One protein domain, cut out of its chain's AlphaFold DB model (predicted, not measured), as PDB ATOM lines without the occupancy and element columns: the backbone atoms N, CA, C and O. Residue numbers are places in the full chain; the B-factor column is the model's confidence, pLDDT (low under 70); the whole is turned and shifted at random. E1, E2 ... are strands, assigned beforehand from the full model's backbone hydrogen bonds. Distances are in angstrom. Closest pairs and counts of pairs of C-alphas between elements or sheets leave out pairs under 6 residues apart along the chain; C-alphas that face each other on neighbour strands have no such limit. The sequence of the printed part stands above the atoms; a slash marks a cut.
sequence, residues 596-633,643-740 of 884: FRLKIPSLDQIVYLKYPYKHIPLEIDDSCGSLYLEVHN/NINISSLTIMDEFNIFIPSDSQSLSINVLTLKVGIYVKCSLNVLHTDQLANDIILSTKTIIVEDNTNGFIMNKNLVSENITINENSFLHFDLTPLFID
ATOM      1  N   PHE A 596     -44.217   4.618  29.174       65.44
ATOM      2  CA  PHE A 596     -43.961   5.981  29.660       65.44
ATOM      3  C   PHE A 596     -42.449   6.174  29.854       65.44
ATOM      4  O   PHE A 596     -41.819   5.385  30.559       65.44
ATOM      5  N   ARG A 597     -41.864   7.207  29.235       69.12
ATOM      6  CA  ARG A 597     -40.414   7.448  29.244       69.12
ATOM      7  C   ARG A 597     -40.051   8.683  30.054       69.12
ATOM      8  O   ARG A 597     -40.603   9.754  29.821       69.12
ATOM      9  N   LEU A 598     -39.102   8.532  30.967       75.81
ATOM     10  CA  LEU A 598     -38.603   9.582  31.847       75.81
ATOM     11  C   LEU A 598     -37.092   9.733  31.668       75.81
ATOM     12  O   LEU A 598     -36.361   8.759  31.799       75.81
ATOM     13  N   LYS A 599     -36.622  10.954  31.418       75.69
ATOM     14  CA  LYS A 599     -35.194  11.288  31.401       75.69
ATOM     15  C   LYS A 599     -34.899  12.430  32.369       75.69
ATOM     16  O   LYS A 599     -35.448  13.524  32.213       75.69
ATOM     17  N   ILE A 600     -34.020  12.168  33.340       73.88
ATOM     18  CA  ILE A 600     -33.594  13.114  34.384       73.88
ATOM     19  C   ILE A 600     -32.078  13.337  34.254       73.88
ATOM     20  O   ILE A 600     -31.298  12.596  34.832       73.88
ATOM     21  N   PRO A 601     -31.601  14.316  33.479       68.75
ATOM     22  CA  PRO A 601     -30.189  14.437  33.117       68.75
ATOM     23  C   PRO A 601     -29.308  15.091  34.196       68.75
ATOM     24  O   PRO A 601     -28.144  15.366  33.915       68.75
ATOM     25  N   SER A 602     -29.831  15.399  35.391       69.38
ATOM     26  CA  SER A 602     -29.090  16.116  36.442       69.38
ATOM     27  C   SER A 602     -29.272  15.492  37.826       69.38
ATOM     28  O   SER A 602     -30.375  15.084  38.184       69.38
ATOM     29  N   LEU A 603     -28.193  15.466  38.616       66.56
ATOM     30  CA  LEU A 603     -28.137  14.887  39.965       66.56
ATOM     31  C   LEU A 603     -29.026  15.617  40.986       66.56
ATOM     32  O   LEU A 603     -29.573  14.983  41.884       66.56
ATOM     33  N   ASP A 604     -29.225  16.926  40.827       68.00
ATOM     34  CA  ASP A 604     -29.980  17.742  41.791       68.00
ATOM     35  C   ASP A 604     -31.500  17.706  41.559       68.00
ATOM     36  O   ASP A 604     -32.268  18.394  42.235       68.00
ATOM     37  N   GLN A 605     -31.967  16.931  40.576       68.50
ATOM     38  CA  GLN A 605     -33.376  16.899  40.208       68.50
ATOM     39  C   GLN A 605     -34.162  15.871  41.012       68.50
ATOM     40  O   GLN A 605     -33.783  14.704  41.134       68.50
ATOM     41  N   ILE A 606     -35.314  16.321  41.510       69.69
ATOM     42  CA  ILE A 606     -36.276  15.501  42.237       69.69
ATOM     43  C   ILE A 606     -37.575  15.426  41.436       69.69
ATOM     44  O   ILE A 606     -38.238  16.438  41.195       69.69
ATOM     45  N   VAL A 607     -37.967  14.210  41.060       72.06
ATOM     46  CA  VAL A 607     -39.223  13.940  40.353       72.06
ATOM     47  C   VAL A 607     -40.172  13.181  41.263       72.06
ATOM     48  O   VAL A 607     -39.815  12.128  41.783       72.06
ATOM     49  N   TYR A 608     -41.397  13.683  41.415       71.44
ATOM     50  CA  TYR A 608     -42.470  13.000  42.130       71.44
ATOM     51  C   TYR A 608     -43.451  12.413  41.132       71.44
ATOM     52  O   TYR A 608     -44.056  13.090  40.296       71.44
ATOM     53  N   LEU A 609     -43.629  11.112  41.235       72.00
ATOM     54  CA  LEU A 609     -44.355  10.339  40.266       72.00
ATOM     55  C   LEU A 609     -45.484   9.607  40.983       72.00
ATOM     56  O   LEU A 609     -45.268   8.602  41.662       72.00
ATOM     57  N   LYS A 610     -46.693  10.169  40.867       68.38
ATOM     58  CA  LYS A 610     -47.885   9.694  41.569       68.38
ATOM     59  C   LYS A 610     -48.715   8.832  40.631       68.38
ATOM     60  O   LYS A 610     -49.388   9.354  39.747       68.38
ATOM     61  N   TYR A 611     -48.708   7.517  40.819       63.28
ATOM     62  CA  TYR A 611     -49.491   6.611  39.978       63.28
ATOM     63  C   TYR A 611     -50.754   6.108  40.684       63.28
ATOM     64  O   TYR A 611     -50.717   5.762  41.866       63.28
ATOM     65  N   PRO A 612     -51.880   5.990  39.956       50.03
ATOM     66  CA  PRO A 612     -53.067   5.303  40.452       50.03
ATOM     67  C   PRO A 612     -52.935   3.769  40.401       50.03
ATOM     68  O   PRO A 612     -53.793   3.077  40.941       50.03
ATOM     69  N   TYR A 613     -51.893   3.228  39.755       55.88
ATOM     70  CA  TYR A 613     -51.698   1.790  39.540       55.88
ATOM     71  C   TYR A 613     -50.299   1.321  39.955       55.88
ATOM     72  O   TYR A 613     -49.339   2.086  39.950       55.88
ATOM     73  N   LYS A 614     -50.200   0.026  40.274       58.59
ATOM     74  CA  LYS A 614     -48.989  -0.641  40.789       58.59
ATOM     75  C   LYS A 614     -48.036  -1.121  39.683       58.59
ATOM     76  O   LYS A 614     -46.827  -1.177  39.887       58.59
ATOM     77  N   HIS A 615     -48.564  -1.442  38.498       56.91
ATOM     78  CA  HIS A 615     -47.738  -1.689  37.318       56.91
ATOM     79  C   HIS A 615     -47.502  -0.367  36.601       56.91
ATOM     80  O   HIS A 615     -48.429   0.218  36.044       56.91
ATOM     81  N   ILE A 616     -46.246   0.071  36.594       55.84
ATOM     82  CA  ILE A 616     -45.854   1.290  35.915       55.84
ATOM     83  C   ILE A 616     -45.103   0.882  34.642       55.84
ATOM     84  O   ILE A 616     -44.033   0.285  34.736       55.84
ATOM     85  N   PRO A 617     -45.618   1.132  33.431       56.28
ATOM     86  CA  PRO A 617     -44.853   0.901  32.209       56.28
ATOM     87  C   PRO A 617     -43.790   2.004  32.064       56.28
ATOM     88  O   PRO A 617     -43.851   2.803  31.146       56.28
ATOM     89  N   LEU A 618     -42.864   2.099  33.020       65.81
ATOM     90  CA  LEU A 618     -41.849   3.143  33.115       65.81
ATOM     91  C   LEU A 618     -40.546   2.667  32.475       65.81
ATOM     92  O   LEU A 618     -40.072   1.560  32.753       65.81
ATOM     93  N   GLU A 619     -39.995   3.509  31.617       70.50
ATOM     94  CA  GLU A 619     -38.634   3.451  31.102       70.50
ATOM     95  C   GLU A 619     -37.917   4.718  31.539       70.50
ATOM     96  O   GLU A 619     -38.367   5.825  31.249       70.50
ATOM     97  N   ILE A 620     -36.850   4.555  32.307       72.00
ATOM     98  CA  ILE A 620     -36.026   5.668  32.770       72.00
ATOM     99  C   ILE A 620     -34.752   5.643  31.937       72.00
ATOM    100  O   ILE A 620     -34.012   4.666  32.004       72.00
ATOM    101  N   ASP A 621     -34.510   6.684  31.152       71.56
ATOM    102  CA  ASP A 621     -33.370   6.768  30.243       71.56
ATOM    103  C   ASP A 621     -32.364   7.802  30.744       71.56
ATOM    104  O   ASP A 621     -32.754   8.882  31.187       71.56
ATOM    105  N   ASP A 622     -31.069   7.484  30.639       68.06
ATOM    106  CA  ASP A 622     -29.954   8.412  30.866       68.06
ATOM    107  C   ASP A 622     -30.111   9.272  32.139       68.06
ATOM    108  O   ASP A 622     -29.951  10.496  32.092       68.06
ATOM    109  N   SER A 623     -30.531   8.650  33.248       73.50
ATOM    110  CA  SER A 623     -30.989   9.395  34.423       73.50
ATOM    111  C   SER A 623     -29.972   9.459  35.561       73.50
ATOM    112  O   SER A 623     -29.253   8.497  35.843       73.50
ATOM    113  N   CYS A 624     -29.984  10.615  36.216       73.75
ATOM    114  CA  CYS A 624     -29.274  11.022  37.418       73.75
ATOM    115  C   CYS A 624     -30.305  11.642  38.389       73.75
ATOM    116  O   CYS A 624     -31.365  12.090  37.958       73.75
ATOM    117  N   GLY A 625     -30.033  11.658  39.692       77.81
ATOM    118  CA  GLY A 625     -30.872  12.337  40.688       77.81
ATOM    119  C   GLY A 625     -31.860  11.432  41.423       77.81
ATOM    120  O   GLY A 625     -31.516  10.308  41.787       77.81
ATOM    121  N   SER A 626     -33.061  11.931  41.731       78.19
ATOM    122  CA  SER A 626     -33.996  11.253  42.643       78.19
ATOM    123  C   SER A 626     -35.416  11.119  42.088       78.19
ATOM    124  O   SER A 626     -36.039  12.096  41.672       78.19
ATOM    125  N   LEU A 627     -35.971   9.907  42.156       81.81
ATOM    126  CA  LEU A 627     -37.345   9.582  41.775       81.81
ATOM    127  C   LEU A 627     -38.159   9.136  42.989       81.81
ATOM    128  O   LEU A 627     -37.877   8.105  43.589       81.81
ATOM    129  N   TYR A 628     -39.220   9.871  43.301       77.75
ATOM    130  CA  TYR A 628     -40.175   9.571  44.359       77.75
ATOM    131  C   TYR A 628     -41.418   8.929  43.755       77.75
ATOM    132  O   TYR A 628     -42.158   9.571  43.014       77.75
ATOM    133  N   LEU A 629     -41.655   7.661  44.067       74.94
ATOM    134  CA  LEU A 629     -42.841   6.928  43.646       74.94
ATOM    135  C   LEU A 629     -43.900   7.035  44.741       74.94
ATOM    136  O   LEU A 629     -43.702   6.561  45.856       74.94
ATOM    137  N   GLU A 630     -45.044   7.633  44.418       69.06
ATOM    138  CA  GLU A 630     -46.211   7.667  45.298       69.06
ATOM    139  C   GLU A 630     -47.339   6.843  44.669       69.06
ATOM    140  O   GLU A 630     -47.745   7.083  43.532       69.06
ATOM    141  N   VAL A 631     -47.880   5.871  45.403       62.84
ATOM    142  CA  VAL A 631     -49.055   5.112  44.957       62.84
ATOM    143  C   VAL A 631     -50.295   5.747  45.573       62.84
ATOM    144  O   VAL A 631     -50.368   5.970  46.782       62.84
ATOM    145  N   HIS A 632     -51.285   6.078  44.747       56.09
ATOM    146  CA  HIS A 632     -52.514   6.680  45.251       56.09
ATOM    147  C   HIS A 632     -53.314   5.626  46.030       56.09
ATOM    148  O   HIS A 632     -53.757   4.655  45.425       56.09
ATOM    149  N   ASN A 633     -53.467   5.822  47.352       48.03
ATOM    150  CA  ASN A 633     -54.235   4.997  48.303       48.03
ATOM    151  C   ASN A 633     -55.344   4.163  47.634       48.03
ATOM    152  O   ASN A 633     -56.495   4.603  47.537       48.03
ATOM    153  N   ASN A 643     -45.582  -5.327  44.469       62.41
ATOM    154  CA  ASN A 643     -44.326  -5.027  43.798       62.41
ATOM    155  C   ASN A 643     -44.588  -3.930  42.768       62.41
ATOM    156  O   ASN A 643     -45.358  -4.135  41.826       62.41
ATOM    157  N   ILE A 644     -43.922  -2.786  42.918       71.81
ATOM    158  CA  ILE A 644     -43.848  -1.799  41.838       71.81
ATOM    159  C   ILE A 644     -43.019  -2.423  40.712       71.81
ATOM    160  O   ILE A 644     -41.975  -3.005  40.981       71.81
ATOM    161  N   ASN A 645     -43.471  -2.338  39.461       74.06
ATOM    162  CA  ASN A 645     -42.743  -2.886  38.309       74.06
ATOM    163  C   ASN A 645     -42.291  -1.755  37.379       74.06
ATOM    164  O   ASN A 645     -43.130  -0.944  37.000       74.06
ATOM    165  N   ILE A 646     -41.004  -1.726  37.022       77.75
ATOM    166  CA  ILE A 646     -40.369  -0.822  36.054       77.75
ATOM    167  C   ILE A 646     -39.854  -1.661  34.878       77.75
ATOM    168  O   ILE A 646     -39.158  -2.665  35.047       77.75
ATOM    169  N   SER A 647     -40.186  -1.252  33.654       77.94
ATOM    170  CA  SER A 647     -39.865  -2.029  32.454       77.94
ATOM    171  C   SER A 647     -38.393  -1.935  32.041       77.94
ATOM    172  O   SER A 647     -37.815  -2.924  31.598       77.94
ATOM    173  N   SER A 648     -37.777  -0.770  32.203       83.00
ATOM    174  CA  SER A 648     -36.347  -0.553  31.990       83.00
ATOM    175  C   SER A 648     -35.884   0.647  32.811       83.00
ATOM    176  O   SER A 648     -36.607   1.630  32.957       83.00
ATOM    177  N   LEU A 649     -34.681   0.563  33.366       86.88
ATOM    178  CA  LEU A 649     -34.025   1.636  34.101       86.88
ATOM    179  C   LEU A 649     -32.586   1.749  33.611       86.88
ATOM    180  O   LEU A 649     -31.818   0.811  33.778       86.88
ATOM    181  N   THR A 650     -32.230   2.891  33.041       87.44
ATOM    182  CA  THR A 650     -30.892   3.231  32.566       87.44
ATOM    183  C   THR A 650     -30.328   4.375  33.403       87.44
ATOM    184  O   THR A 650     -30.897   5.469  33.434       87.44
ATOM    185  N   ILE A 651     -29.200   4.130  34.066       85.94
ATOM    186  CA  ILE A 651     -28.560   5.056  35.010       85.94
ATOM    187  C   ILE A 651     -27.200   5.477  34.459       85.94
ATOM    188  O   ILE A 651     -26.434   4.613  34.036       85.94
ATOM    189  N   MET A 652     -26.892   6.777  34.476       83.00
ATOM    190  CA  MET A 652     -25.597   7.312  34.011       83.00
ATOM    191  C   MET A 652     -24.625   7.692  35.133       83.00
ATOM    192  O   MET A 652     -23.421   7.729  34.902       83.00
ATOM    193  N   ASP A 653     -25.135   7.992  36.325       81.38
ATOM    194  CA  ASP A 653     -24.336   8.432  37.474       81.38
ATOM    195  C   ASP A 653     -25.009   7.935  38.770       81.38
ATOM    196  O   ASP A 653     -25.325   6.748  38.875       81.38
ATOM    197  N   GLU A 654     -25.287   8.793  39.747       83.88
ATOM    198  CA  GLU A 654     -26.094   8.451  40.920       83.88
ATOM    199  C   GLU A 654     -27.602   8.618  40.665       83.88
ATOM    200  O   GLU A 654     -28.071   9.668  40.221       83.88
ATOM    201  N   PHE A 655     -28.373   7.575  40.981       84.00
ATOM    202  CA  PHE A 655     -29.829   7.573  40.910       84.00
ATOM    203  C   PHE A 655     -30.461   6.908  42.135       84.00
ATOM    204  O   PHE A 655     -30.172   5.754  42.468       84.00
ATOM    205  N   ASN A 656     -31.362   7.644  42.782       83.75
ATOM    206  CA  ASN A 656     -32.070   7.238  43.988       83.75
ATOM    207  C   ASN A 656     -33.557   7.052  43.680       83.75
ATOM    208  O   ASN A 656     -34.218   7.962  43.183       83.75
ATOM    209  N   ILE A 657     -34.110   5.892  44.015       84.88
ATOM    210  CA  ILE A 657     -35.544   5.617  43.904       84.88
ATOM    211  C   ILE A 657     -36.125   5.545  45.306       84.88
ATOM    212  O   ILE A 657     -35.652   4.775  46.133       84.88
ATOM    213  N   PHE A 658     -37.172   6.313  45.571       82.31
ATOM    214  CA  PHE A 658     -37.921   6.273  46.816       82.31
ATOM    215  C   PHE A 658     -39.268   5.598  46.564       82.31
ATOM    216  O   PHE A 658     -40.037   6.059  45.724       82.31
ATOM    217  N   ILE A 659     -39.552   4.505  47.272       79.62
ATOM    218  CA  ILE A 659     -40.816   3.763  47.175       79.62
ATOM    219  C   ILE A 659     -41.686   3.974  48.422       79.62
ATOM    220  O   ILE A 659     -41.150   4.258  49.492       79.62
ATOM    221  N   PRO A 660     -43.016   3.821  48.330       74.00
ATOM    222  CA  PRO A 660     -43.915   3.906  49.483       74.00
ATOM    223  C   PRO A 660     -43.579   2.899  50.598       74.00
ATOM    224  O   PRO A 660     -43.110   1.798  50.318       74.00
ATOM    225  N   SER A 661     -43.865   3.244  51.859       70.75
ATOM    226  CA  SER A 661     -43.562   2.404  53.038       70.75
ATOM    227  C   SER A 661     -44.346   1.107  53.163       70.75
ATOM    228  O   SER A 661     -43.944   0.206  53.896       70.75
ATOM    229  N   ASP A 662     -45.446   0.980  52.437       67.38
ATOM    230  CA  ASP A 662     -46.212  -0.252  52.303       67.38
ATOM    231  C   ASP A 662     -45.661  -1.188  51.210       67.38
ATOM    232  O   ASP A 662     -46.078  -2.346  51.133       67.38
ATOM    233  N   SER A 663     -44.687  -0.737  50.409       70.25
ATOM    234  CA  SER A 663     -44.028  -1.538  49.371       70.25
ATOM    235  C   SER A 663     -42.772  -2.231  49.915       70.25
ATOM    236  O   SER A 663     -41.850  -1.585  50.402       70.25
ATOM    237  N   GLN A 664     -42.702  -3.562  49.802       67.31
ATOM    238  CA  GLN A 664     -41.553  -4.356  50.283       67.31
ATOM    239  C   GLN A 664     -40.509  -4.647  49.198       67.31
ATOM    240  O   GLN A 664     -39.391  -5.067  49.504       67.31
ATOM    241  N   SER A 665     -40.867  -4.476  47.922       74.19
ATOM    242  CA  SER A 665     -39.943  -4.723  46.821       74.19
ATOM    243  C   SER A 665     -40.251  -3.881  45.584       74.19
ATOM    244  O   SER A 665     -41.394  -3.492  45.334       74.19
ATOM    245  N   LEU A 666     -39.207  -3.624  44.800       84.00
ATOM    246  CA  LEU A 666     -39.275  -3.001  43.481       84.00
ATOM    247  C   LEU A 666     -38.788  -4.020  42.450       84.00
ATOM    248  O   LEU A 666     -37.702  -4.574  42.602       84.00
ATOM    249  N   SER A 667     -39.569  -4.266  41.401       85.12
ATOM    250  CA  SER A 667     -39.176  -5.100  40.271       85.12
ATOM    251  C   SER A 667     -38.729  -4.239  39.094       85.12
ATOM    252  O   SER A 667     -39.433  -3.316  38.695       85.12
ATOM    253  N   ILE A 668     -37.566  -4.547  38.527       86.88
ATOM    254  CA  ILE A 668     -37.013  -3.912  37.332       86.88
ATOM    255  C   ILE A 668     -36.732  -5.009  36.305       86.88
ATOM    256  O   ILE A 668     -35.944  -5.920  36.557       86.88
ATOM    257  N   ASN A 669     -37.354  -4.958  35.125       86.19
ATOM    258  CA  ASN A 669     -37.072  -5.981  34.113       86.19
ATOM    259  C   ASN A 669     -35.643  -5.828  33.561       86.19
ATOM    260  O   ASN A 669     -34.905  -6.806  33.510       86.19
ATOM    261  N   VAL A 670     -35.228  -4.621  33.180       89.62
ATOM    262  CA  VAL A 670     -33.870  -4.373  32.669       89.62
ATOM    263  C   VAL A 670     -33.248  -3.195  33.408       89.62
ATOM    264  O   VAL A 670     -33.779  -2.093  33.340       89.62
ATOM    265  N   LEU A 671     -32.140  -3.429  34.109       92.38
ATOM    266  CA  LEU A 671     -31.318  -2.396  34.734       92.38
ATOM    267  C   LEU A 671     -30.039  -2.214  33.914       92.38
ATOM    268  O   LEU A 671     -29.210  -3.117  33.870       92.38
ATOM    269  N   THR A 672     -29.864  -1.051  33.308       92.75
ATOM    270  CA  THR A 672     -28.685  -0.681  32.528       92.75
ATOM    271  C   THR A 672     -27.876   0.365  33.291       92.75
ATOM    272  O   THR A 672     -28.392   1.421  33.644       92.75
ATOM    273  N   LEU A 673     -26.600   0.092  33.542       92.12
ATOM    274  CA  LEU A 673     -25.641   1.031  34.123       92.12
ATOM    275  C   LEU A 673     -24.725   1.520  32.999       92.12
ATOM    276  O   LEU A 673     -24.076   0.709  32.336       92.12
ATOM    277  N   LYS A 674     -24.708   2.833  32.768       86.69
ATOM    278  CA  LYS A 674     -24.155   3.484  31.579       86.69
ATOM    279  C   LYS A 674     -22.984   4.404  31.907       86.69
ATOM    280  O   LYS A 674     -22.964   4.987  32.978       86.69
ATOM    281  N   VAL A 675     -22.067   4.552  30.945       68.62
ATOM    282  CA  VAL A 675     -20.820   5.348  30.968       68.62
ATOM    283  C   VAL A 675     -20.764   6.424  32.066       68.62
ATOM    284  O   VAL A 675     -21.322   7.509  31.918       68.62
ATOM    285  N   GLY A 676     -19.988   6.130  33.112       61.50
ATOM    286  CA  GLY A 676     -19.671   7.024  34.223       61.50
ATOM    287  C   GLY A 676     -18.473   6.493  35.020       61.50
ATOM    288  O   GLY A 676     -18.254   5.279  35.094       61.50
ATOM    289  N   ILE A 677     -17.670   7.390  35.614       62.19
ATOM    290  CA  ILE A 677     -16.543   6.996  36.492       62.19
ATOM    291  C   ILE A 677     -17.074   6.238  37.719       62.19
ATOM    292  O   ILE A 677     -16.379   5.385  38.268       62.19
ATOM    293  N   TYR A 678     -18.306   6.527  38.131       75.19
ATOM    294  CA  TYR A 678     -18.996   5.912  39.252       75.19
ATOM    295  C   TYR A 678     -20.502   5.985  38.976       75.19
ATOM    296  O   TYR A 678     -21.013   7.072  38.760       75.19
ATOM    297  N   VAL A 679     -21.195   4.845  38.920       77.25
ATOM    298  CA  VAL A 679     -22.641   4.784  38.656       77.25
ATOM    299  C   VAL A 679     -23.304   4.066  39.815       77.25
ATOM    300  O   VAL A 679     -22.994   2.902  40.064       77.25
ATOM    301  N   LYS A 680     -24.207   4.736  40.529       82.62
ATOM    302  CA  LYS A 680     -24.800   4.237  41.772       82.62
ATOM    303  C   LYS A 680     -26.314   4.172  41.671       82.62
ATOM    304  O   LYS A 680     -26.974   5.176  41.446       82.62
ATOM    305  N   CYS A 681     -26.862   2.986  41.913       82.12
ATOM    306  CA  CYS A 681     -28.296   2.776  42.069       82.12
ATOM    307  C   CYS A 681     -28.623   2.555  43.547       82.12
ATOM    308  O   CYS A 681     -28.119   1.600  44.152       82.12
ATOM    309  N   SER A 682     -29.499   3.390  44.108       82.00
ATOM    310  CA  SER A 682     -30.044   3.182  45.449       82.00
ATOM    311  C   SER A 682     -31.576   3.184  45.462       82.00
ATOM    312  O   SER A 682     -32.236   3.885  44.696       82.00
ATOM    313  N   LEU A 683     -32.141   2.359  46.333       79.00
ATOM    314  CA  LEU A 683     -33.561   2.216  46.611       79.00
ATOM    315  C   LEU A 683     -33.791   2.536  48.089       79.00
ATOM    316  O   LEU A 683     -33.129   1.979  48.964       79.00
ATOM    317  N   ASN A 684     -34.740   3.419  48.362       76.19
ATOM    318  CA  ASN A 684     -35.049   3.940  49.685       76.19
ATOM    319  C   ASN A 684     -36.558   3.829  49.939       76.19
ATOM    320  O   ASN A 684     -37.356   3.903  49.005       76.19
ATOM    321  N   VAL A 685     -36.964   3.670  51.199       65.69
ATOM    322  CA  VAL A 685     -38.381   3.724  51.588       65.69
ATOM    323  C   VAL A 685     -38.757   5.143  52.014       65.69
ATOM    324  O   VAL A 685     -38.038   5.791  52.772       65.69
ATOM    325  N   LEU A 686     -39.915   5.622  51.561       66.12
ATOM    326  CA  LEU A 686     -40.517   6.873  52.005       66.12
ATOM    327  C   LEU A 686     -40.987   6.775  53.461       66.12
ATOM    328  O   LEU A 686     -41.755   5.886  53.813       66.12
ATOM    329  N   HIS A 687     -40.629   7.768  54.277       53.00
ATOM    330  CA  HIS A 687     -41.187   7.982  55.621       53.00
ATOM    331  C   HIS A 687     -40.857   6.917  56.684       53.00
ATOM    332  O   HIS A 687     -41.601   6.790  57.659       53.00
ATOM    333  N   THR A 688     -39.749   6.182  56.553       52.62
ATOM    334  CA  THR A 688     -39.300   5.245  57.598       52.62
ATOM    335  C   THR A 688     -37.791   5.272  57.804       52.62
ATOM    336  O   THR A 688     -37.053   5.207  56.828       52.62
ATOM    337  N   ASP A 689     -37.355   5.187  59.065       48.38
ATOM    338  CA  ASP A 689     -35.969   4.870  59.465       48.38
ATOM    339  C   ASP A 689     -35.599   3.391  59.210       48.38
ATOM    340  O   ASP A 689     -34.616   2.876  59.748       48.38
ATOM    341  N   GLN A 690     -36.413   2.654  58.441       49.72
ATOM    342  CA  GLN A 690     -36.070   1.293  58.051       49.72
ATOM    343  C   GLN A 690     -34.818   1.335  57.181       49.72
ATOM    344  O   GLN A 690     -34.751   2.059  56.189       49.72
ATOM    345  N   LEU A 691     -33.822   0.545  57.575       53.84
ATOM    346  CA  LEU A 691     -32.576   0.410  56.839       53.84
ATOM    347  C   LEU A 691     -32.902  -0.022  55.403       53.84
ATOM    348  O   LEU A 691     -33.589  -1.024  55.198       53.84
ATOM    349  N   ALA A 692     -32.346   0.683  54.413       54.59
ATOM    350  CA  ALA A 692     -32.454   0.365  52.981       54.59
ATOM    351  C   ALA A 692     -32.099  -1.105  52.633       54.59
ATOM    352  O   ALA A 692     -32.419  -1.599  51.550       54.59
ATOM    353  N   ASN A 693     -31.461  -1.808  53.573       55.12
ATOM    354  CA  ASN A 693     -31.046  -3.205  53.518       55.12
ATOM    355  C   ASN A 693     -32.209  -4.216  53.543       55.12
ATOM    356  O   ASN A 693     -32.016  -5.355  53.109       55.12
ATOM    357  N   ASP A 694     -33.395  -3.827  54.028       65.12
ATOM    358  CA  ASP A 694     -34.555  -4.729  54.131       65.12
ATOM    359  C   ASP A 694     -35.416  -4.765  52.855       65.12
ATOM    360  O   ASP A 694     -36.213  -5.688  52.669       65.12
ATOM    361  N   ILE A 695     -35.229  -3.808  51.940       70.50
ATOM    362  CA  ILE A 695     -35.954  -3.753  50.667       70.50
ATOM    363  C   ILE A 695     -35.256  -4.641  49.633       70.50
ATOM    364  O   ILE A 695     -34.044  -4.546  49.431       70.50
ATOM    365  N   ILE A 696     -36.030  -5.466  48.923       80.81
ATOM    366  CA  ILE A 696     -35.507  -6.280  47.820       80.81
ATOM    367  C   ILE A 696     -35.703  -5.546  46.490       80.81
ATOM    368  O   ILE A 696     -36.827  -5.241  46.090       80.81
ATOM    369  N   LEU A 697     -34.608  -5.329  45.763       87.19
ATOM    370  CA  LEU A 697     -34.626  -4.919  44.361       87.19
ATOM    371  C   LEU A 697     -34.621  -6.172  43.474       87.19
ATOM    372  O   LEU A 697     -33.600  -6.840  43.345       87.19
ATOM    373  N   SER A 698     -35.753  -6.534  42.873       89.62
ATOM    374  CA  SER A 698     -35.854  -7.696  41.984       89.62
ATOM    375  C   SER A 698     -35.567  -7.303  40.539       89.62
ATOM    376  O   SER A 698     -36.393  -6.676  39.889       89.62
ATOM    377  N   THR A 699     -34.414  -7.707  40.015       91.25
ATOM    378  CA  THR A 699     -34.001  -7.413  38.641       91.25
ATOM    379  C   THR A 699     -34.093  -8.662  37.761       91.25
ATOM    380  O   THR A 699     -33.730  -9.758  38.198       91.25
ATOM    381  N   LYS A 700     -34.555  -8.562  36.507       91.12
ATOM    382  CA  LYS A 700     -34.411  -9.697  35.568       91.12
ATOM    383  C   LYS A 700     -33.053  -9.703  34.902       91.12
ATOM    384  O   LYS A 700     -32.309 -10.671  35.049       91.12
ATOM    385  N   THR A 701     -32.730  -8.607  34.230       93.06
ATOM    386  CA  THR A 701     -31.476  -8.436  33.505       93.06
ATOM    387  C   THR A 701     -30.720  -7.217  34.020       93.06
ATOM    388  O   THR A 701     -31.307  -6.144  34.132       93.06
ATOM    389  N   ILE A 702     -29.427  -7.373  34.307       95.88
ATOM    390  CA  ILE A 702     -28.501  -6.262  34.571       95.88
ATOM    391  C   ILE A 702     -27.553  -6.134  33.378       95.88
ATOM    392  O   ILE A 702     -26.975  -7.130  32.958       95.88
ATOM    393  N   ILE A 703     -27.368  -4.928  32.855       95.69
ATOM    394  CA  ILE A 703     -26.421  -4.610  31.783       95.69
ATOM    395  C   ILE A 703     -25.480  -3.529  32.306       95.69
ATOM    396  O   ILE A 703     -25.933  -2.480  32.746       95.69
ATOM    397  N   VAL A 704     -24.176  -3.767  32.265       94.38
ATOM    398  CA  VAL A 704     -23.152  -2.771  32.591       94.38
ATOM    399  C   VAL A 704     -22.411  -2.438  31.305       94.38
ATOM    400  O   VAL A 704     -21.705  -3.291  30.767       94.38
ATOM    401  N   GLU A 705     -22.601  -1.221  30.798       91.94
ATOM    402  CA  GLU A 705     -21.981  -0.764  29.550       91.94
ATOM    403  C   GLU A 705     -20.468  -0.578  29.681       91.94
ATOM    404  O   GLU A 705     -19.910  -0.697  30.769       91.94
ATOM    405  N   ASP A 706     -19.789  -0.304  28.566       89.00
ATOM    406  CA  ASP A 706     -18.333  -0.188  28.494       89.00
ATOM    407  C   ASP A 706     -17.780   0.878  29.449       89.00
ATOM    408  O   ASP A 706     -18.382   1.932  29.666       89.00
ATOM    409  N   ASN A 707     -16.595   0.617  30.000       86.31
ATOM    410  CA  ASN A 707     -15.854   1.507  30.897       86.31
ATOM    411  C   ASN A 707     -16.639   1.977  32.141       86.31
ATOM    412  O   ASN A 707     -16.294   3.000  32.733       86.31
ATOM    413  N   THR A 708     -17.655   1.226  32.567       87.75
ATOM    414  CA  THR A 708     -18.576   1.620  33.639       87.75
ATOM    415  C   THR A 708     -18.241   0.942  34.966       87.75
ATOM    416  O   THR A 708     -17.903  -0.244  35.032       87.75
ATOM    417  N   ASN A 709     -18.342   1.715  36.044       89.19
ATOM    418  CA  ASN A 709     -18.170   1.264  37.420       89.19
ATOM    419  C   ASN A 709     -19.536   1.227  38.107       89.19
ATOM    420  O   ASN A 709     -19.967   2.234  38.665       89.19
ATOM    421  N   GLY A 710     -20.234   0.096  38.012       89.94
ATOM    422  CA  GLY A 710     -21.597  -0.039  38.517       89.94
ATOM    423  C   GLY A 710     -21.653  -0.426  39.992       89.94
ATOM    424  O   GLY A 710     -21.017  -1.398  40.391       89.94
ATOM    425  N   PHE A 711     -22.459   0.284  40.777       90.75
ATOM    426  CA  PHE A 711     -22.719   0.032  42.192       90.75
ATOM    427  C   PHE A 711     -24.218  -0.134  42.441       90.75
ATOM    428  O   PHE A 711     -25.030   0.709  42.052       90.75
ATOM    429  N   ILE A 712     -24.585  -1.221  43.115       90.25
ATOM    430  CA  ILE A 712     -25.950  -1.492  43.565       90.25
ATOM    431  C   ILE A 712     -25.922  -1.609  45.088       90.25
ATOM    432  O   ILE A 712     -25.392  -2.575  45.635       90.25
ATOM    433  N   MET A 713     -26.516  -0.623  45.757       86.31
ATOM    434  CA  MET A 713     -26.453  -0.491  47.219       86.31
ATOM    435  C   MET A 713     -27.412  -1.453  47.941       86.31
ATOM    436  O   MET A 713     -27.221  -1.803  49.102       86.31
ATOM    437  N   ASN A 714     -28.481  -1.877  47.265       84.50
ATOM    438  CA  ASN A 714     -29.567  -2.639  47.875       84.50
ATOM    439  C   ASN A 714     -29.401  -4.146  47.721       84.50
ATOM    440  O   ASN A 714     -28.720  -4.648  46.824       84.50
ATOM    441  N   LYS A 715     -30.143  -4.886  48.548       85.75
ATOM    442  CA  LYS A 715     -30.284  -6.328  48.390       85.75
ATOM    443  C   LYS A 715     -30.981  -6.622  47.061       85.75
ATOM    444  O   LYS A 715     -32.168  -6.348  46.899       85.75
ATOM    445  N   ASN A 716     -30.243  -7.193  46.114       89.06
ATOM    446  CA  ASN A 716     -30.744  -7.449  44.767       89.06
ATOM    447  C   ASN A 716     -31.066  -8.938  44.554       89.06
ATOM    448  O   ASN A 716     -30.274  -9.804  44.929       89.06
ATOM    449  N   LEU A 717     -32.218  -9.233  43.951       91.38
ATOM    450  CA  LEU A 717     -32.589 -10.550  43.436       91.38
ATOM    451  C   LEU A 717     -32.508 -10.526  41.905       91.38
ATOM    452  O   LEU A 717     -33.383  -9.935  41.277       91.38
ATOM    453  N   VAL A 718     -31.524 -11.207  41.311       91.94
ATOM    454  CA  VAL A 718     -31.343 -11.285  39.849       91.94
ATOM    455  C   VAL A 718     -31.867 -12.614  39.309       91.94
ATOM    456  O   VAL A 718     -31.491 -13.679  39.805       91.94
ATOM    457  N   SER A 719     -32.739 -12.560  38.300       90.62
ATOM    458  CA  SER A 719     -33.498 -13.738  37.849       90.62
ATOM    459  C   SER A 719     -33.136 -14.308  36.477       90.62
ATOM    460  O   SER A 719     -33.385 -15.495  36.272       90.62
ATOM    461  N   GLU A 720     -32.546 -13.534  35.557       92.88
ATOM    462  CA  GLU A 720     -32.307 -13.992  34.177       92.88
ATOM    463  C   GLU A 720     -30.842 -13.843  33.735       92.88
ATOM    464  O   GLU A 720     -30.172 -14.858  33.517       92.88
ATOM    465  N   ASN A 721     -30.330 -12.613  33.606       95.69
ATOM    466  CA  ASN A 721     -29.019 -12.365  32.994       95.69
ATOM    467  C   ASN A 721     -28.238 -11.211  33.650       95.69
ATOM    468  O   ASN A 721     -28.822 -10.252  34.157       95.69
ATOM    469  N   ILE A 722     -26.909 -11.282  33.597       96.44
ATOM    470  CA  ILE A 722     -25.994 -10.175  33.886       96.44
ATOM    471  C   ILE A 722     -25.032 -10.045  32.708       96.44
ATOM    472  O   ILE A 722     -24.241 -10.949  32.462       96.44
ATOM    473  N   THR A 723     -25.051  -8.914  32.017       96.56
ATOM    474  CA  THR A 723     -24.107  -8.590  30.946       96.56
ATOM    475  C   THR A 723     -23.128  -7.532  31.440       96.56
ATOM    476  O   THR A 723     -23.548  -6.461  31.867       96.56
ATOM    477  N   ILE A 724     -21.830  -7.823  31.393       94.19
ATOM    478  CA  ILE A 724     -20.756  -6.879  31.719       94.19
ATOM    479  C   ILE A 724     -19.924  -6.638  30.465       94.19
ATOM    480  O   ILE A 724     -19.275  -7.566  29.974       94.19
ATOM    481  N   ASN A 725     -19.929  -5.403  29.967       92.00
ATOM    482  CA  ASN A 725     -19.166  -5.043  28.781       92.00
ATOM    483  C   ASN A 725     -17.698  -4.681  29.114       92.00
ATOM    484  O   ASN A 725     -17.215  -4.895  30.233       92.00
ATOM    485  N   GLU A 726     -16.954  -4.177  28.128       88.50
ATOM    486  CA  GLU A 726     -15.498  -4.059  28.199       88.50
ATOM    487  C   GLU A 726     -15.045  -3.083  29.288       88.50
ATOM    488  O   GLU A 726     -15.588  -1.992  29.445       88.50
ATOM    489  N   ASN A 727     -13.982  -3.444  30.020       85.62
ATOM    490  CA  ASN A 727     -13.351  -2.593  31.044       85.62
ATOM    491  C   ASN A 727     -14.290  -2.143  32.179       85.62
ATOM    492  O   ASN A 727     -13.997  -1.172  32.890       85.62
ATOM    493  N   SER A 728     -15.389  -2.863  32.382       89.56
ATOM    494  CA  SER A 728     -16.407  -2.537  33.377       89.56
ATOM    495  C   SER A 728     -16.336  -3.434  34.606       89.56
ATOM    496  O   SER A 728     -15.723  -4.506  34.590       89.56
ATOM    497  N   PHE A 729     -16.945  -2.978  35.698       90.69
ATOM    498  CA  PHE A 729     -17.153  -3.792  36.893       90.69
ATOM    499  C   PHE A 729     -18.538  -3.562  37.486       90.69
ATOM    500  O   PHE A 729     -19.141  -2.505  37.299       90.69
ATOM    501  N   LEU A 730     -18.999  -4.548  38.250       94.44
ATOM    502  CA  LEU A 730     -20.219  -4.482  39.042       94.44
ATOM    503  C   LEU A 730     -19.916  -4.778  40.515       94.44
ATOM    504  O   LEU A 730     -19.338  -5.813  40.859       94.44
ATOM    505  N   HIS A 731     -20.310  -3.875  41.398       93.69
ATOM    506  CA  HIS A 731     -20.246  -4.038  42.841       93.69
ATOM    507  C   HIS A 731     -21.657  -4.074  43.418       93.69
ATOM    508  O   HIS A 731     -22.491  -3.230  43.094       93.69
ATOM    509  N   PHE A 732     -21.910  -5.053  44.279       91.94
ATOM    510  CA  PHE A 732     -23.072  -5.055  45.153       91.94
ATOM    511  C   PHE A 732     -22.591  -4.855  46.588       91.94
ATOM    512  O   PHE A 732     -21.775  -5.644  47.069       91.94
ATOM    513  N   ASP A 733     -23.134  -3.858  47.275       87.31
ATOM    514  CA  ASP A 733     -22.810  -3.606  48.683       87.31
ATOM    515  C   ASP A 733     -23.275  -4.770  49.565       87.31
ATOM    516  O   ASP A 733     -22.585  -5.214  50.482       87.31
ATOM    517  N   LEU A 734     -24.437  -5.335  49.231       86.38
ATOM    518  CA  LEU A 734     -24.997  -6.518  49.873       86.38
ATOM    519  C   LEU A 734     -24.874  -7.740  48.965       86.38
ATOM    520  O   LEU A 734     -24.893  -7.648  47.741       86.38
ATOM    521  N   THR A 735     -24.792  -8.928  49.566       88.31
ATOM    522  CA  THR A 735     -24.692 -10.173  48.788       88.31
ATOM    523  C   THR A 735     -25.972 -10.385  47.969       88.31
ATOM    524  O   THR A 735     -27.047 -10.502  48.570       88.31
ATOM    525  N   PRO A 736     -25.891 -10.449  46.625       89.81
ATOM    526  CA  PRO A 736     -27.072 -10.605  45.789       89.81
ATOM    527  C   PRO A 736     -27.617 -12.037  45.856       89.81
ATOM    528  O   PRO A 736     -26.884 -13.003  46.083       89.81
ATOM    529  N   LEU A 737     -28.917 -12.176  45.614       90.00
ATOM    530  CA  LEU A 737     -29.601 -13.453  45.440       90.00
ATOM    531  C   LEU A 737     -29.733 -13.728  43.942       90.00
ATOM    532  O   LEU A 737     -30.342 -12.943  43.222       90.00
ATOM    533  N   PHE A 738     -29.186 -14.838  43.460       89.81
ATOM    534  CA  PHE A 738     -29.345 -15.253  42.066       89.81
ATOM    535  C   PHE A 738     -30.298 -16.441  41.973       89.81
ATOM    536  O   PHE A 738     -30.227 -17.363  42.788       89.81
ATOM    537  N   ILE A 739     -31.169 -16.437  40.965       88.12
ATOM    538  CA  ILE A 739     -31.969 -17.615  40.615       88.12
ATOM    539  C   ILE A 739     -31.088 -18.629  39.874       88.12
ATOM    540  O   ILE A 739     -30.195 -18.260  39.110       88.12
ATOM    541  N   ASP A 740     -31.326 -19.920  40.111       82.06
ATOM    542  CA  ASP A 740     -30.592 -21.004  39.457       82.06
ATOM    543  C   ASP A 740     -30.583 -20.867  37.928       82.06
ATOM    544  O   ASP A 740     -31.612 -20.620  37.300       82.06
TER     545      ASP A 740
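AT A GLANCE: This is residues 596 to 633 and 643 to 740 of the 884 residues of an uncharacterized protein of Tritrichomonas foetus (UniProt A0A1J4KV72). What does the model look like at first sight? It is a solenoid: the chain is wound in stacked turns, starting at E1 and E2 and ending at E9 and E10. E2, E6, E8 and E10 line one wall, E5, E7 and E9 each turn a corner midway, at residues 669, 700 and 720, and span two further walls, with E1 in a row with their later parts, and E3 and E4 fold back sharply and join E1 and E5 to E2 and E6. What is it made of? The printed part has 136 residues with ten named strands, E1 to E10 in chain order, and no named helix; its class is all strand, in one branched, strongly twisted sheet whose neighbour pairs are parallel. How large is it? It is compact, with a radius of gyration of the C-alphas of 13.9 A and spans of 45 by 34 by 27 A.

IN THESE COORDINATES: Where do the first strands lie? E1 is residues 596 to 599, beginning at C-alpha 596 (-43.961, 5.981, 29.660), and E2 is 606 to 611, 16.1 A long. E3 is 618 to 631, 14.0 A from end to end with a bend of 156 degrees at residue 622; E4 is 643 to 659, 10.0 A with a bend of 166 degrees at 649. Which strands follow? E5 is 665 to 673, 20.0 A; E6 is 679 to 685, 20.4 A; E7 is 696 to 704, 19.9 A; E8 is 709 to 712. E9 is 715 to 724, 19.2 A, and E10 is 729 to 732, ending at C-alpha 732 (-23.072, -5.055, 45.153).

HOW THE PARTS SIT: What is beside E3? E1, with N 598 and O 619 2.8 A apart, and E2, with N 609 and O 628 2.8 A apart, lie on one side of it. E4 is on the other side, with N 627 and O 656 2.8 A apart. What is beside E4, away from E3? E5, with N 649 and O 670 2.8 A apart, and E6, with N 657 and O 682 2.8 A apart. How does the sheet go on? E7 is parallel to E5 at 11 degrees, with N 668 and O 698 2.8 A apart, and E9 to E7 at 13 degrees, with N 699 and O 717 2.8 A apart. E8 is the parallel neighbour of E6, with N 681 and O 711 2.9 A apart, and E10 of E8, with N 712 and O 731 2.9 A apart. Which strands stay apart? Among them are E1 and E2, E5 and E10, and E6 and E9.

THE WHOLE: Is there a cut? Residues 634 to 642 are not printed, and C-alphas 633 and 643 are 14.8 A apart across the cut. Are any links long? Of the links that are printed whole, none is long. Where is confidence low? The mean pLDDT of the printed part is 78.0, and 38 residues are under 70, among them 610 to 618 and 685 to 694.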